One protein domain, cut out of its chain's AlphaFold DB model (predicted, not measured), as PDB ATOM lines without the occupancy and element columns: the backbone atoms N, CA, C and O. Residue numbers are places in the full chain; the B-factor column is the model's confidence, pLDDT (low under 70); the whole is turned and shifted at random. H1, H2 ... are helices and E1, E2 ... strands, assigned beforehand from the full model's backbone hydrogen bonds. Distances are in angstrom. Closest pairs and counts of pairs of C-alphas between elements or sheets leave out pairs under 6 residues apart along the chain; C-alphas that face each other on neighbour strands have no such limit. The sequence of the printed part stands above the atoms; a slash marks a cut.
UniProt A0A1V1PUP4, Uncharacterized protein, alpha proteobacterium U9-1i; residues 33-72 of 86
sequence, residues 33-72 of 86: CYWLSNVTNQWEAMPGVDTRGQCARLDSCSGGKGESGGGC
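This is residues 33 to 72 of the 86 residues of an uncharacterized protein of alpha proteobacterium U9-1i (UniProt A0A1V1PUP4). Little regular structure: a small two-stranded hairpin, E1 and E2, stands beside one short helix, H1, on the E1 side, and a looped tail, residues 59 to 72, winds past the helix's last residue. The printed part has 40 residues, with E1, E2 and H1 in that order; the sheet E1 - E2 is antiparallel. The class is mixed, with only 14 residues in named elements. The whole is compact, with a radius of gyration of the C-alphas of 9.4 A and spans of 25 by 19 by 13 A.

E1, residues 33 to 36, and E2, residues 43 to 45, form an antiparallel hairpin at 143 degrees. N 35 and O 44 are within hydrogen-bond range at 2.9 A, as are N 44 and O 35 at 2.9 A. H1, residues 52 to 58, comes closest to E1 at the C-alphas of Cys 33 and Cys 55, 5.6 A apart. Every O i to N i+4 pair in H1 is within hydrogen-bond range.

E1 begins at C-alpha 33 (193.211, 160.169, 208.293) and is 10.3 A long; E2 is 6.9 A. H1 is 10.2 A long and ends at C-alpha 58 (186.408, 158.401, 201.530).

The C-alphas farthest apart, Val 39 and Gly 53, are 25.2 A apart. The links E1 to E2 and E2 to H1 are short. The printed part has no cut, and no printed residue is under 70 in pLDDT.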
ATOM      1  N   CYS A  33     193.521 160.282 209.707       97.94
ATOM      2  CA  CYS A  33     193.211 160.169 208.293       97.94
ATOM      3  C   CYS A  33     194.121 161.088 207.482       97.94
ATOM      4  O   CYS A  33     194.232 162.277 207.783       97.94
ATOM      5  N   TYR A  34     194.718 160.551 206.425       98.31
ATOM      6  CA  TYR A  34     195.510 161.309 205.469       98.31
ATOM      7  C   TYR A  34     194.914 161.156 204.077       98.31
ATOM      8  O   TYR A  34     194.488 160.063 203.712       98.31
ATOM      9  N   TRP A  35     194.911 162.228 203.297       98.12
ATOM     10  CA  TRP A  35     194.485 162.229 201.900       98.12
ATOM     11  C   TRP A  35     195.670 162.573 200.999       98.12
ATOM     12  O   TRP A  35     196.571 163.311 201.408       98.12
ATOM     13  N   LEU A  36     195.705 162.002 199.797       98.06
ATOM     14  CA  LEU A  36     196.736 162.327 198.817       98.06
ATOM     15  C   LEU A  36     196.334 163.609 198.087       98.06
ATOM     16  O   LEU A  36     195.378 163.619 197.311       98.06
ATOM     17  N   SER A  37     197.059 164.690 198.358       96.88
ATOM     18  CA  SER A  37     196.768 166.006 197.801       96.88
ATOM     19  C   SER A  37     197.040 166.060 196.303       96.88
ATOM     20  O   SER A  37     198.148 165.788 195.848       96.88
ATOM     21  N   ASN A  38     196.047 166.495 195.526       94.31
ATOM     22  CA  ASN A  38     196.182 166.665 194.074       94.31
ATOM     23  C   ASN A  38     197.044 167.879 193.683       94.31
ATOM     24  O   ASN A  38     197.374 168.045 192.511       94.31
ATOM     25  N   VAL A  39     197.377 168.754 194.640       95.69
ATOM     26  CA  VAL A  39     198.198 169.951 194.401       95.69
ATOM     27  C   VAL A  39     199.660 169.658 194.713       95.69
ATOM     28  O   VAL A  39     200.536 169.914 193.890       95.69
ATOM     29  N   THR A  40     199.931 169.110 195.898       96.62
ATOM     30  CA  THR A  40     201.298 168.877 196.390       96.62
ATOM     31  C   THR A  40     201.812 167.475 196.059       96.62
ATOM     32  O   THR A  40     203.018 167.244 196.112       96.62
ATOM     33  N   ASN A  41     200.924 166.539 195.695       96.56
ATOM     34  CA  ASN A  41     201.212 165.105 195.584       96.56
ATOM     35  C   ASN A  41     201.808 164.513 196.874       96.56
ATOM     36  O   ASN A  41     202.573 163.552 196.823       96.56
ATOM     37  N   GLN A  42     201.480 165.102 198.029       98.00
ATOM     38  CA  GLN A  42     201.890 164.630 199.350       98.00
ATOM     39  C   GLN A  42     200.677 164.150 200.147       98.00
ATOM     40  O   GLN A  42     199.538 164.545 199.888       98.00
ATOM     41  N   TRP A  43     200.932 163.288 201.128       97.88
ATOM     42  CA  TRP A  43     199.925 162.904 202.109       97.88
ATOM     43  C   TRP A  43     199.744 164.026 203.126       97.88
ATOM     44  O   TRP A  43     200.690 164.434 203.792       97.88
ATOM     45  N   GLU A  44     198.516 164.500 203.275       97.75
ATOM     46  CA  GLU A  44     198.170 165.588 204.188       97.75
ATOM     47  C   GLU A  44     197.088 165.115 205.157       97.75
ATOM     48  O   GLU A  44     196.228 164.314 204.788       97.75
ATOM     49  N   ALA A  45     197.132 165.570 206.411       96.88
ATOM     50  CA  ALA A  45     196.105 165.213 207.386       96.88
ATOM     51  C   ALA A  45     194.747 165.774 206.937       96.88
ATOM     52  O   ALA A  45     194.650 166.945 206.574       96.88
ATOM     53  N   MET A  46     193.704 164.944 206.960       96.81
ATOM     54  CA  MET A  46     192.355 165.337 206.561       96.81
ATOM     55  C   MET A  46     191.599 165.925 207.766       96.81
ATOM     56  O   MET A  46     191.227 165.172 208.670       96.81
ATOM     57  N   PRO A  47     191.345 167.246 207.812       94.69
ATOM     58  CA  PRO A  47     190.647 167.859 208.936       94.69
ATOM     59  C   PRO A  47     189.186 167.392 209.011       94.69
ATOM     60  O   PRO A  47     188.505 167.264 207.994       94.69
ATOM     61  N   GLY A  48     188.690 167.161 210.232       94.56
ATOM     62  CA  GLY A  48     187.304 166.744 210.484       94.56
ATOM     63  C   GLY A  48     187.012 165.262 210.218       94.56
ATOM     64  O   GLY A  48     185.847 164.864 210.191       94.56
ATOM     65  N   VAL A  49     188.051 164.443 210.014       96.69
ATOM     66  CA  VAL A  49     187.943 162.987 209.853       96.69
ATOM     67  C   VAL A  49     188.711 162.296 210.977       96.69
ATOM     68  O   VAL A  49     189.873 161.920 210.830       96.69
ATOM     69  N   ASP A  50     188.028 162.106 212.103       94.19
ATOM     70  CA  ASP A  50     188.651 161.665 213.359       94.19
ATOM     71  C   ASP A  50     188.580 160.146 213.579       94.19
ATOM     72  O   ASP A  50     189.157 159.615 214.526       94.19
ATOM     73  N   THR A  51     187.863 159.414 212.720       96.31
ATOM     74  CA  THR A  51     187.698 157.960 212.857       96.31
ATOM     75  C   THR A  51     188.155 157.199 211.617       96.31
ATOM     76  O   THR A  51     187.912 157.607 210.476       96.31
ATOM     77  N   ARG A  52     188.716 156.001 211.839       97.00
ATOM     78  CA  ARG A  52     189.097 155.056 210.774       97.00
ATOM     79  C   ARG A  52     187.938 154.772 209.820       97.00
ATOM     80  O   ARG A  52     188.136 154.732 208.612       97.00
ATOM     81  N   GLY A  53     186.722 154.628 210.350       97.75
ATOM     82  CA  GLY A  53     185.527 154.356 209.550       97.75
ATOM     83  C   GLY A  53     185.109 155.517 208.644       97.75
ATOM     84  O   GLY A  53     184.660 155.272 207.530       97.75
ATOM     85  N   GLN A  54     185.256 156.772 209.084       98.06
ATOM     86  CA  GLN A  54     185.031 157.932 208.211       98.06
ATOM     87  C   GLN A  54     186.091 157.999 207.106       98.06
ATOM     88  O   GLN A  54     185.737 158.188 205.947       98.06
ATOM     89  N   CYS A  55     187.362 157.765 207.443       98.31
ATOM     90  CA  CYS A  55     188.453 157.777 206.469       98.31
ATOM     91  C   CYS A  55     188.295 156.677 205.403       98.31
ATOM     92  O   CYS A  55     188.373 156.948 204.208       98.31
ATOM     93  N   ALA A  56     187.961 155.451 205.827       98.25
ATOM     94  CA  ALA A  56     187.720 154.318 204.933       98.25
ATOM     95  C   ALA A  56     186.564 154.565 203.959       98.25
ATOM     96  O   ALA A  56     186.561 154.025 202.856       98.25
ATOM     97  N   ARG A  57     185.556 155.361 204.346       98.31
ATOM     98  CA  ARG A  57     184.465 155.702 203.428       98.31
ATOM     99  C   ARG A  57     184.935 156.574 202.270       98.31
ATOM    100  O   ARG A  57     184.461 156.388 201.156       98.31
ATOM    101  N   LEU A  58     185.881 157.473 202.526       98.19
ATOM    102  CA  LEU A  58     186.408 158.401 201.530       98.19
ATOM    103  C   LEU A  58     187.397 157.728 200.567       98.19
ATOM    104  O   LEU A  58     187.401 158.061 199.384       98.19
ATOM    105  N   ASP A  59     188.200 156.774 201.051       98.06
ATOM    106  CA  ASP A  59     189.224 156.108 200.237       98.06
ATOM    107  C   ASP A  59     188.641 155.413 198.998       98.06
ATOM    108  O   ASP A  59     187.768 154.548 199.095       98.06
ATOM    109  N   SER A  60     189.180 155.780 197.837       97.62
ATOM    110  CA  SER A  60     188.860 155.201 196.531       97.62
ATOM    111  C   SER A  60     189.988 154.320 195.970       97.62
ATOM    112  O   SER A  60     189.816 153.735 194.905       97.62
ATOM    113  N   CYS A  61     191.141 154.220 196.645       96.44
ATOM    114  CA  CYS A  61     192.376 153.694 196.049       96.44
ATOM    115  C   CYS A  61     192.883 152.394 196.680       96.44
ATOM    116  O   CYS A  61     193.656 151.672 196.052       96.44
ATOM    117  N   SER A  62     192.494 152.075 197.915       94.56
ATOM    118  CA  SER A  62     193.086 150.961 198.670       94.56
ATOM    119  C   SER A  62     192.052 150.085 199.381       94.56
ATOM    120  O   SER A  62     192.357 149.426 200.373       94.56
ATOM    121  N   GLY A  63     190.829 150.033 198.842       93.31
ATOM    122  CA  GLY A  63     189.757 149.147 199.313       93.31
ATOM    123  C   GLY A  63     188.717 149.808 200.220       93.31
ATOM    124  O   GLY A  63     187.905 149.104 200.822       93.31
ATOM    125  N   GLY A  64     188.728 151.141 200.325       95.25
ATOM    126  CA  GLY A  64     187.656 151.908 200.957       95.25
ATOM    127  C   GLY A  64     186.319 151.884 200.201       95.25
ATOM    128  O   GLY A  64     186.119 151.125 199.251       95.25
ATOM    129  N   LYS A  65     185.359 152.700 200.653       97.25
ATOM    130  CA  LYS A  65     184.005 152.770 200.060       97.25
ATOM    131  C   LYS A  65     183.895 153.731 198.873       97.25
ATOM    132  O   LYS A  65     182.879 153.689 198.187       97.25
ATOM    133  N   GLY A  66     184.907 154.557 198.616       96.69
ATOM    134  CA  GLY A  66     184.966 155.442 197.450       96.69
ATOM    135  C   GLY A  66     183.965 156.605 197.443       96.69
ATOM    136  O   GLY A  66     183.659 157.143 196.382       96.69
ATOM    137  N   GLU A  67     183.452 157.025 198.602       97.75
ATOM    138  CA  GLU A  67     182.440 158.089 198.710       97.75
ATOM    139  C   GLU A  67     182.982 159.481 198.349       97.75
ATOM    140  O   GLU A  67     182.202 160.405 198.130       97.75
ATOM    141  N   SER A  68     184.305 159.655 198.249       95.44
ATOM    142  CA  SER A  68     184.905 160.938 197.869       95.44
ATOM    143  C   SER A  68     184.921 161.199 196.354       95.44
ATOM    144  O   SER A  68     185.409 162.249 195.939       95.44
ATOM    145  N   GLY A  69     184.498 160.241 195.518       93.56
ATOM    146  CA  GLY A  69     184.521 160.386 194.057       93.56
ATOM    147  C   GLY A  69     185.910 160.286 193.406       93.56
ATOM    148  O   GLY A  69     186.108 160.870 192.343       93.56
ATOM    149  N   GLY A  70     186.866 159.567 194.017       95.62
ATOM    150  CA  GLY A  70     188.177 159.266 193.409       95.62
ATOM    151  C   GLY A  70     189.414 159.683 194.212       95.62
ATOM    152  O   GLY A  70     190.530 159.496 193.739       95.62
ATOM    153  N   GLY A  71     189.251 160.238 195.412       97.12
ATOM    154  CA  GLY A  71     190.373 160.600 196.279       97.12
ATOM    155  C   GLY A  71     190.979 159.378 196.971       97.12
ATOM    156  O   GLY A  71     190.259 158.467 197.390       97.12
ATOM    157  N   CYS A  72     192.303 159.370 197.119       97.75
ATOM    158  CA  CYS A  72     193.009 158.348 197.886       97.75
ATOM    159  C   CYS A  72     193.142 158.790 199.339       97.75
ATOM    160  O   CYS A  72     193.647 159.883 199.607       97.75
TER     161      CYS A  72